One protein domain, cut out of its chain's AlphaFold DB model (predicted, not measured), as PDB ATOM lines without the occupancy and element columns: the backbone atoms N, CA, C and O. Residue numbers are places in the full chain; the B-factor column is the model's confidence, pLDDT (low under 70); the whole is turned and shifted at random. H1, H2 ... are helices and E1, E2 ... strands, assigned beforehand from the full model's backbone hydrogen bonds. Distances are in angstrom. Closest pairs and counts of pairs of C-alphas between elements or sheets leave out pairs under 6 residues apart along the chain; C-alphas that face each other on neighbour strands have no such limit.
ATOM      1  N   VAL A  29     -15.559  10.686  20.480       64.06
ATOM      2  CA  VAL A  29     -14.261  10.158  20.939       64.06
ATOM      3  C   VAL A  29     -14.018  10.603  22.386       64.06
ATOM      4  O   VAL A  29     -13.530   9.828  23.198       64.06
ATOM      5  N   GLY A  30     -14.471  11.813  22.741       66.69
ATOM      6  CA  GLY A  30     -14.506  12.300  24.120       66.69
ATOM      7  C   GLY A  30     -15.307  11.411  25.079       66.69
ATOM      8  O   GLY A  30     -14.776  11.049  26.119       66.69
ATOM      9  N   ALA A  31     -16.526  10.990  24.723       72.75
ATOM     10  CA  ALA A  31     -17.331  10.115  25.585       72.75
ATOM     11  C   ALA A  31     -16.714   8.717  25.720       72.75
ATOM     12  O   ALA A  31     -16.728   8.150  26.806       72.75
ATOM     13  N   PHE A  32     -16.114   8.193  24.647       75.56
ATOM     14  CA  PHE A  32     -15.364   6.935  24.688       75.56
ATOM     15  C   PHE A  32     -14.157   7.019  25.637       75.56
ATOM     16  O   PHE A  32     -13.937   6.126  26.453       75.56
ATOM     17  N   ILE A  33     -13.395   8.117  25.571       75.75
ATOM     18  CA  ILE A  33     -12.265   8.363  26.475       75.75
ATOM     19  C   ILE A  33     -12.745   8.504  27.918       75.75
ATOM     20  O   ILE A  33     -12.150   7.901  28.805       75.75
ATOM     21  N   GLU A  34     -13.794   9.291  28.161       78.62
ATOM     22  CA  GLU A  34     -14.342   9.516  29.503       78.62
ATOM     23  C   GLU A  34     -14.881   8.226  30.122       78.62
ATOM     24  O   GLU A  34     -14.584   7.936  31.281       78.62
ATOM     25  N   GLU A  35     -15.609   7.419  29.349       81.50
ATOM     26  CA  GLU A  35     -16.124   6.127  29.794       81.50
ATOM     27  C   GLU A  35     -14.975   5.210  30.225       81.50
ATOM     28  O   GLU A  35     -14.944   4.735  31.362       81.50
ATOM     29  N   ILE A  36     -13.980   5.027  29.364       80.38
ATOM     30  CA  ILE A  36     -12.854   4.135  29.634       80.38
ATOM     31  C   ILE A  36     -11.968   4.667  30.772       80.38
ATOM     32  O   ILE A  36     -11.528   3.895  31.629       80.38
ATOM     33  N   ALA A  37     -11.735   5.980  30.826       80.81
ATOM     34  CA  ALA A  37     -10.990   6.612  31.911       80.81
ATOM     35  C   ALA A  37     -11.715   6.465  33.257       80.81
ATOM     36  O   ALA A  37     -11.064   6.211  34.268       80.81
ATOM     37  N   SER A  38     -13.051   6.563  33.272       82.19
ATOM     38  CA  SER A  38     -13.857   6.358  34.482       82.19
ATOM     39  C   SER A  38     -13.833   4.905  34.966       82.19
ATOM     40  O   SER A  38     -13.831   4.650  36.169       82.19
ATOM     41  N   GLN A  39     -13.770   3.947  34.037       83.19
ATOM     42  CA  GLN A  39     -13.694   2.523  34.353       83.19
ATOM     43  C   GLN A  39     -12.272   2.079  34.732       83.19
ATOM     44  O   GLN A  39     -12.110   1.033  35.364       83.19
ATOM     45  N   GLY A  40     -11.245   2.839  34.335       81.62
ATOM     46  CA  GLY A  40      -9.828   2.516  34.552       81.62
ATOM     47  C   GLY A  40      -9.356   1.257  33.815       81.62
ATOM     48  O   GLY A  40      -8.257   0.754  34.062       81.62
ATOM     49  N   ARG A  41     -10.191   0.712  32.927       83.00
ATOM     50  CA  ARG A  41      -9.954  -0.546  32.227       83.00
ATOM     51  C   ARG A  41     -10.583  -0.521  30.847       83.00
ATOM     52  O   ARG A  41     -11.676   0.002  30.662       83.00
ATOM     53  N   TYR A  42      -9.891  -1.142  29.908       83.56
ATOM     54  CA  TYR A  42     -10.387  -1.436  28.577       83.56
ATOM     55  C   TYR A  42     -10.953  -2.856  28.571       83.56
ATOM     56  O   TYR A  42     -10.282  -3.787  29.023       83.56
ATOM     57  N   VAL A  43     -12.191  -3.035  28.113       85.25
ATOM     58  CA  VAL A  43     -12.821  -4.358  28.023       85.25
ATOM     59  C   VAL A  43     -12.874  -4.768  26.564       85.25
ATOM     60  O   VAL A  43     -13.532  -4.120  25.755       85.25
ATOM     61  N   LEU A  44     -12.188  -5.862  26.254       83.81
ATOM     62  CA  LEU A  44     -12.202  -6.459  24.936       83.81
ATOM     63  C   LEU A  44     -13.557  -7.128  24.643       83.81
ATOM     64  O   LEU A  44     -14.236  -7.622  25.544       83.81
ATOM     65  N   LYS A  45     -13.920  -7.248  23.364       81.81
ATOM     66  CA  LYS A  45     -15.075  -7.993  22.836       81.81
ATOM     67  C   LYS A  45     -15.102  -9.450  23.299       81.81
ATOM     68  O   LYS A  45     -16.174 -10.039  23.389       81.81
ATOM     69  N   ASN A  46     -13.944 -10.039  23.604       82.50
ATOM     70  CA  ASN A  46     -13.841 -11.393  24.160       82.50
ATOM     71  C   ASN A  46     -14.046 -11.453  25.693       82.50
ATOM     72  O   ASN A  46     -13.895 -12.520  26.283       82.50
ATOM     73  N   GLY A  47     -14.359 -10.324  26.339       83.19
ATOM     74  CA  GLY A  47     -14.560 -10.198  27.784       83.19
ATOM     75  C   GLY A  47     -13.277 -10.004  28.598       83.19
ATOM     76  O   GLY A  47     -13.349  -9.840  29.815       83.19
ATOM     77  N   THR A  48     -12.102  -9.999  27.962       85.81
ATOM     78  CA  THR A  48     -10.825  -9.766  28.653       85.81
ATOM     79  C   THR A  48     -10.731  -8.305  29.078       85.81
ATOM     80  O   THR A  48     -10.965  -7.407  28.277       85.81
ATOM     81  N   SER A  49     -10.367  -8.052  30.333       86.81
ATOM     82  CA  SER A  49     -10.165  -6.696  30.837       86.81
ATOM     83  C   SER A  49      -8.679  -6.374  30.937       86.81
ATOM     84  O   SER A  49      -7.921  -7.123  31.551       86.81
ATOM     85  N   VAL A  50      -8.278  -5.247  30.354       85.00
ATOM     86  CA  VAL A  50      -6.912  -4.726  30.412       85.00
ATOM     87  C   VAL A  50      -6.914  -3.434  31.228       85.00
ATOM     88  O   VAL A  50      -7.645  -2.503  30.880       85.00
ATOM     89  N   PRO A  51      -6.129  -3.338  32.313       85.38
ATOM     90  CA  PRO A  51      -6.009  -2.097  33.066       85.38
ATOM     91  C   PRO A  51      -5.309  -1.036  32.217       85.38
ATOM     92  O   PRO A  51      -4.310  -1.320  31.553       85.38
ATOM     93  N   ILE A  52      -5.815   0.195  32.251       80.81
ATOM     94  CA  ILE A  52      -5.182   1.307  31.542       80.81
ATOM     95  C   ILE A  52      -4.286   2.056  32.508       80.81
ATOM     96  O   ILE A  52      -4.737   2.605  33.513       80.81
ATOM     97  N   GLN A  53      -3.001   2.100  32.177       79.12
ATOM     98  CA  GLN A  53      -2.039   2.886  32.924       79.12
ATOM     99  C   GLN A  53      -2.127   4.351  32.494       79.12
ATOM    100  O   GLN A  53      -1.720   4.716  31.394       79.12
ATOM    101  N   THR A  54      -2.656   5.191  33.381       73.31
ATOM    102  CA  THR A  54      -2.778   6.641  33.168       73.31
ATOM    103  C   THR A  54      -1.551   7.424  33.649       73.31
ATOM    104  O   THR A  54      -1.351   8.567  33.260       73.31
ATOM    105  N   SER A  55      -0.682   6.812  34.460       80.56
ATOM    106  CA  SER A  55       0.569   7.410  34.941       80.56
ATOM    107  C   SER A  55       1.781   6.762  34.269       80.56
ATOM    108  O   SER A  55       2.413   5.859  34.831       80.56
ATOM    109  N   VAL A  56       2.070   7.165  33.034       77.25
ATOM    110  CA  VAL A  56       3.181   6.616  32.236       77.25
ATOM    111  C   VAL A  56       4.491   7.335  32.559       77.25
ATOM    112  O   VAL A  56       5.531   6.697  32.698       77.25
ATOM    113  N   PHE A  57       4.444   8.657  32.706       79.62
ATOM    114  CA  PHE A  57       5.609   9.517  32.910       79.62
ATOM    115  C   PHE A  57       5.809   9.917  34.375       79.62
ATOM    116  O   PHE A  57       6.880  10.411  34.725       79.62
ATOM    117  N   GLY A  58       4.792   9.746  35.228       81.31
ATOM    118  CA  GLY A  58       4.823  10.183  36.629       81.31
ATOM    119  C   GLY A  58       4.774  11.707  36.792       81.31
ATOM    120  O   GLY A  58       4.967  12.226  37.891       81.31
ATOM    121  N   ILE A  59       4.523  12.432  35.700       87.00
ATOM    122  CA  ILE A  59       4.404  13.887  35.657       87.00
ATOM    123  C   ILE A  59       2.930  14.199  35.377       87.00
ATOM    124  O   ILE A  59       2.484  13.974  34.250       87.00
ATOM    125  N   PRO A  60       2.177  14.779  36.331       81.12
ATOM    126  CA  PRO A  60       0.717  14.894  36.242       81.12
ATOM    127  C   PRO A  60       0.202  15.572  34.968       81.12
ATOM    128  O   PRO A  60      -0.836  15.200  34.430       81.12
ATOM    129  N   ILE A  61       0.931  16.573  34.471       75.81
ATOM    130  CA  ILE A  61       0.559  17.312  33.259       75.81
ATOM    131  C   ILE A  61       0.768  16.448  32.011       75.81
ATOM    132  O   ILE A  61      -0.107  16.407  31.148       75.81
ATOM    133  N   LEU A  62       1.905  15.753  31.925       71.62
ATOM    134  CA  LEU A  62       2.201  14.861  30.805       71.62
ATOM    135  C   LEU A  62       1.237  13.677  30.807       71.62
ATOM    136  O   LEU A  62       0.623  13.378  29.792       71.62
ATOM    137  N   ASP A  63       1.038  13.063  31.967       77.62
ATOM    138  CA  ASP A  63       0.136  11.930  32.142       77.62
ATOM    139  C   ASP A  63      -1.302  12.287  31.751       77.62
ATOM    140  O   ASP A  63      -1.949  11.539  31.017       77.62
ATOM    141  N   LYS A  64      -1.777  13.483  32.120       76.44
ATOM    142  CA  LYS A  64      -3.093  13.989  31.703       76.44
ATOM    143  C   LYS A  64      -3.196  14.226  30.192       76.44
ATOM    144  O   LYS A  64      -4.271  14.042  29.627       76.44
ATOM    145  N   ALA A  65      -2.110  14.633  29.537       74.00
ATOM    146  CA  ALA A  65      -2.087  14.857  28.092       74.00
ATOM    147  C   ALA A  65      -1.982  13.549  27.287       74.00
ATOM    148  O   ALA A  65      -2.577  13.439  26.216       74.00
ATOM    149  N   PHE A  66      -1.251  12.556  27.800       75.19
ATOM    150  CA  PHE A  66      -0.952  11.312  27.086       75.19
ATOM    151  C   PHE A  66      -1.920  10.163  27.389       75.19
ATOM    152  O   PHE A  66      -2.137   9.324  26.516       75.19
ATOM    153  N   SER A  67      -2.558  10.133  28.564       78.50
ATOM    154  CA  SER A  67      -3.550   9.096  28.907       78.50
ATOM    155  C   SER A  67      -4.674   8.947  27.870       78.50
ATOM    156  O   SER A  67      -4.985   7.814  27.501       78.50
ATOM    157  N   PRO A  68      -5.262  10.036  27.330       78.81
ATOM    158  CA  PRO A  68      -6.284   9.924  26.291       78.81
ATOM    159  C   PRO A  68      -5.770   9.258  25.011       78.81
ATOM    160  O   PRO A  68      -6.505   8.505  24.380       78.81
ATOM    161  N   LEU A  69      -4.506   9.493  24.639       77.06
ATOM    162  CA  LEU A  69      -3.899   8.877  23.456       77.06
ATOM    163  C   LEU A  69      -3.755   7.366  23.640       77.06
ATOM    164  O   LEU A  69      -4.089   6.613  22.731       77.06
ATOM    165  N   ALA A  70      -3.326   6.920  24.824       78.44
ATOM    166  CA  ALA A  70      -3.255   5.494  25.139       78.44
ATOM    167  C   ALA A  70      -4.626   4.815  24.980       78.44
ATOM    168  O   ALA A  70      -4.710   3.732  24.408       78.44
ATOM    169  N   ILE A  71      -5.703   5.490  25.401       81.31
ATOM    170  CA  ILE A  71      -7.078   4.999  25.251       81.31
ATOM    171  C   ILE A  71      -7.501   4.961  23.777       81.31
ATOM    172  O   ILE A  71      -7.943   3.913  23.304       81.31
ATOM    173  N   ILE A  72      -7.323   6.062  23.038       79.44
ATOM    174  CA  ILE A  72      -7.694   6.170  21.615       79.44
ATOM    175  C   ILE A  72      -7.029   5.075  20.776       79.44
ATOM    176  O   ILE A  72      -7.671   4.506  19.897       79.44
ATOM    177  N   PHE A  73      -5.760   4.762  21.047       80.44
ATOM    178  CA  PHE A  73      -4.995   3.782  20.277       80.44
ATOM    179  C   PHE A  73      -5.089   2.346  20.815       80.44
ATOM    180  O   PHE A  73      -4.454   1.448  20.261       80.44
ATOM    181  N   SER A  74      -5.922   2.076  21.824       81.00
ATOM    182  CA  SER A  74      -6.186   0.704  22.299       81.00
ATOM    183  C   SER A  74      -6.608  -0.255  21.166       81.00
ATOM    184  O   SER A  74      -6.063  -1.360  21.095       81.00
ATOM    185  N   PRO A  75      -7.482   0.141  20.211       80.56
ATOM    186  CA  PRO A  75      -7.840  -0.709  19.074       80.56
ATOM    187  C   PRO A  75      -6.653  -1.052  18.165       80.56
ATOM    188  O   PRO A  75      -6.641  -2.127  17.565       80.56
ATOM    189  N   LEU A  76      -5.642  -0.174  18.079       82.62
ATOM    190  CA  LEU A  76      -4.413  -0.424  17.322       82.62
ATOM    191  C   LEU A  76      -3.587  -1.551  17.960       82.62
ATOM    192  O   LEU A  76      -3.063  -2.402  17.244       82.62
ATOM    193  N   ALA A  77      -3.495  -1.563  19.294       83.00
ATOM    194  CA  ALA A  77      -2.709  -2.537  20.050       83.00
ATOM    195  C   ALA A  77      -3.377  -3.921  20.130       83.00
ATOM    196  O   ALA A  77      -2.686  -4.936  20.068       83.00
ATOM    197  N   PHE A  78      -4.708  -3.966  20.257       84.69
ATOM    198  CA  PHE A  78      -5.446  -5.212  20.511       84.69
ATOM    199  C   PHE A  78      -6.157  -5.804  19.285       84.69
ATOM    200  O   PHE A  78      -6.673  -6.915  19.376       84.69
ATOM    201  N   TYR A  79      -6.179  -5.103  18.143       82.88
ATOM    202  CA  TYR A  79      -6.779  -5.570  16.878       82.88
ATOM    203  C   TYR A  79      -8.221  -6.110  17.026       82.88
ATOM    204  O   TYR A  79      -8.618  -7.104  16.424       82.88
ATOM    205  N   GLU A  80      -9.040  -5.461  17.853       79.88
ATOM    206  CA  GLU A  80     -10.401  -5.938  18.147       79.88
ATOM    207  C   GLU A  80     -11.437  -5.642  17.067       79.88
ATOM    208  O   GLU A  80     -12.488  -6.285  16.958       79.88
ATOM    209  N   ASP A  81     -11.188  -4.581  16.313       80.81
ATOM    210  CA  ASP A  81     -12.058  -4.134  15.251       80.81
ATOM    211  C   ASP A  81     -11.203  -3.755  14.048       80.81
ATOM    212  O   ASP A  81     -10.484  -2.754  14.110       80.81
ATOM    213  N   PRO A  82     -11.280  -4.516  12.943       80.31
ATOM    214  CA  PRO A  82     -10.531  -4.205  11.736       80.31
ATOM    215  C   PRO A  82     -10.787  -2.780  11.235       80.31
ATOM    216  O   PRO A  82      -9.877  -2.149  10.701       80.31
ATOM    217  N   ARG A  83     -11.999  -2.237  11.419       79.12
ATOM    218  CA  ARG A  83     -12.326  -0.870  10.986       79.12
ATOM    219  C   ARG A  83     -11.657   0.170  11.876       79.12
ATOM    220  O   ARG A  83     -11.013   1.074  11.350       79.12
ATOM    221  N   ALA A  84     -11.774   0.031  13.197       77.31
ATOM    222  CA  ALA A  84     -11.149   0.967  14.136       77.31
ATOM    223  C   ALA A  84      -9.616   0.898  14.060       77.31
ATOM    224  O   ALA A  84      -8.941   1.923  14.145       77.31
ATOM    225  N   TRP A  85      -9.068  -0.297  13.828       83.94
ATOM    226  CA  TRP A  85      -7.642  -0.489  13.597       83.94
ATOM    227  C   TRP A  85      -7.168   0.279  12.360       83.94
ATOM    228  O   TRP A  85      -6.237   1.078  12.455       83.94
ATOM    229  N   TRP A  86      -7.856   0.122  11.222       79.25
ATOM    230  CA  TRP A  86      -7.527   0.869  10.005       79.25
ATOM    231  C   TRP A  86      -7.659   2.382  10.192       79.25
ATOM    232  O   TRP A  86      -6.812   3.124   9.705       79.25
ATOM    233  N   GLN A  87      -8.663   2.846  10.938       77.31
ATOM    234  CA  GLN A  87      -8.807   4.266  11.272       77.31
ATOM    235  C   GLN A  87      -7.627   4.788  12.104       77.31
ATOM    236  O   GLN A  87      -7.116   5.870  11.818       77.31
ATOM    237  N   CYS A  88      -7.145   4.013  13.082       78.81
ATOM    238  CA  CYS A  88      -5.959   4.369  13.866       78.81
ATOM    239  C   CYS A  88      -4.696   4.444  12.995       78.81
ATOM    240  O   CYS A  88      -3.898   5.368  13.148       78.81
ATOM    241  N   VAL A  89      -4.520   3.492  12.071       79.38
ATOM    242  CA  VAL A  89      -3.377   3.471  11.144       79.38
ATOM    243  C   VAL A  89      -3.402   4.679  10.215       79.38
ATOM    244  O   VAL A  89      -2.405   5.392  10.137       79.38
ATOM    245  N   VAL A  90      -4.543   4.938   9.571       79.44
ATOM    246  CA  VAL A  90      -4.719   6.096   8.680       79.44
ATOM    247  C   VAL A  90      -4.444   7.397   9.430       79.44
ATOM    248  O   VAL A  90      -3.735   8.262   8.925       79.44
ATOM    249  N   PHE A  91      -4.917   7.516  10.673       75.81
ATOM    250  CA  PHE A  91      -4.649   8.700  11.483       75.81
ATOM    251  C   PHE A  91      -3.157   8.926  11.748       75.81
ATOM    252  O   PHE A  91      -2.669  10.049  11.608       75.81
ATOM    253  N   LEU A  92      -2.418   7.875  12.109       78.00
ATOM    254  CA  LEU A  92      -0.976   7.982  12.333       78.00
ATOM    255  C   LEU A  92      -0.236   8.356  11.047       78.00
ATOM    256  O   LEU A  92       0.654   9.207  11.086       78.00
ATOM    257  N   THR A  93      -0.607   7.760   9.911       75.81
ATOM    258  CA  THR A  93       0.038   8.053   8.624       75.81
ATOM    259  C   THR A  93      -0.275   9.458   8.125       75.81
ATOM    260  O   THR A  93       0.633  10.148   7.656       75.81
ATOM    261  N   ASP A  94      -1.516   9.920   8.275       76.88
ATOM    262  CA  ASP A  94      -1.922  11.272   7.884       76.88
ATOM    263  C   ASP A  94      -1.241  12.311   8.778       76.88
ATOM    264  O   ASP A  94      -0.637  13.266   8.280       76.88
ATOM    265  N   GLY A  95      -1.249  12.088  10.096       72.56
ATOM    266  CA  GLY A  95      -0.572  12.946  11.064       72.56
ATOM    267  C   GLY A  95       0.937  13.037  10.818       72.56
ATOM    268  O   GLY A  95       1.490  14.138  10.795       72.56
ATOM    269  N   ALA A  96       1.602  11.906  10.565       73.25
ATOM    270  CA  ALA A  96       3.027  11.871  10.230       73.25
ATOM    271  C   ALA A  96       3.332  12.591   8.908       73.25
ATOM    272  O   ALA A  96       4.312  13.336   8.823       73.25
ATOM    273  N   SER A  97       2.486  12.415   7.892       71.50
ATOM    274  CA  SER A  97       2.650  13.064   6.585       71.50
ATOM    275  C   SER A  97       2.503  14.580   6.696       71.50
ATOM    276  O   SER A  97       3.358  15.328   6.219       71.50
ATOM    277  N   ILE A  98       1.469  15.045   7.400       76.56
ATOM    278  CA  ILE A  98       1.254  16.464   7.699       76.56
ATOM    279  C   ILE A  98       2.420  17.034   8.512       76.56
ATOM    280  O   ILE A  98       2.943  18.094   8.172       76.56
ATOM    281  N   GLY A  99       2.853  16.335   9.565       71.62
ATOM    282  CA  GLY A  99       3.984  16.760  10.392       71.62
ATOM    283  C   GLY A  99       5.272  16.894   9.581       71.62
ATOM    284  O   GLY A  99       5.986  17.886   9.708       71.62
ATOM    285  N   THR A 100       5.521  15.945   8.678       74.00
ATOM    286  CA  THR A 100       6.666  15.965   7.760       74.00
ATOM    287  C   THR A 100       6.593  17.149   6.794       74.00
ATOM    288  O   THR A 100       7.582  17.858   6.616       74.00
ATOM    289  N   LEU A 101       5.418  17.422   6.216       74.94
ATOM    290  CA  LEU A 101       5.204  18.587   5.353       74.94
ATOM    291  C   LEU A 101       5.432  19.906   6.099       74.94
ATOM    292  O   LEU A 101       6.135  20.778   5.592       74.94
ATOM    293  N   LEU A 102       4.895  20.044   7.315       71.38
ATOM    294  CA  LEU A 102       5.127  21.223   8.155       71.38
ATOM    295  C   LEU A 102       6.610  21.388   8.497       71.38
ATOM    296  O   LEU A 102       7.120  22.507   8.492       71.38
ATOM    297  N   MET A 103       7.313  20.287   8.767       72.56
ATOM    298  CA  MET A 103       8.742  20.303   9.059       72.56
ATOM    299  C   MET A 103       9.552  20.768   7.844       72.56
ATOM    300  O   MET A 103      10.355  21.693   7.984       72.56
ATOM    301  N   PHE A 104       9.297  20.218   6.652       75.06
ATOM    302  CA  PHE A 104       9.942  20.678   5.418       75.06
ATOM    303  C   PHE A 104       9.621  22.141   5.104       75.06
ATOM    304  O   PHE A 104      10.534  22.911   4.806       75.06
ATOM    305  N   GLU A 105       8.365  22.565   5.252       73.62
ATOM    306  CA  GLU A 105       7.977  23.957   5.004       73.62
ATOM    307  C   GLU A 105       8.637  24.916   6.009       73.62
ATOM    308  O   GLU A 105       9.113  25.989   5.636       73.62
ATOM    309  N   SER A 106       8.771  24.514   7.278       68.50
ATOM    310  CA  SER A 106       9.459  25.316   8.303       68.50
ATOM    311  C   SER A 106      10.946  25.558   7.995       68.50
ATOM    312  O   SER A 106      11.524  26.552   8.464       68.50
ATOM    313  N   LEU A 107      11.536  24.659   7.195       70.62
ATOM    314  CA  LEU A 107      12.927  24.660   6.749       70.62
ATOM    315  C   LEU A 107      13.107  25.205   5.325       70.62
ATOM    316  O   LEU A 107      14.244  25.423   4.912       70.62
TER     317      LEU A 107
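What this domain is: This is residues 29 to 107 of the 118 residues of an uncharacterized protein of Trichoderma gamsii (UniProt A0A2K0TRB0). The long helix H4 sticks out, with residues 93 to 107, from a loose body of H1, H2, H3 and the antiparallel hairpin E1-E2. The printed part, mostly helix, has 79 residues with four named helices and two named strands: H1 E1 E2 H2 H3 H4. It is loose: radius of gyration of the C-alphas 14.9 A, spans 48, 33 and 19 A.

Where its parts are: H1, residues 29 to 39, begins at C-alpha 29 (-14.261, 10.158, 20.939). E1 is residues 41 to 43, E2 49 to 51, H2 60 to 72, H3 74 to 78. H4, residues 82 to 107, 37.5 A long, ends at C-alpha 107 (12.927, 24.660, 6.749).

How they stand to each other: H1 touches residues 68 to 72 of H2 alone; the closest C-alphas are Ile 33 and Pro 68, 6.2 A. Within hydrogen-bond range are N 42 and O 50 of E1 and E2, 2.8 A, every O i to N i+4 pair of H1, H3 and H4, and 7 of 9 in H2. H3 touches residues 84 to 89 of H4 alone.

The domain as a whole: The printed part has no cut; residues 29, 30 and 106 have pLDDT under 70.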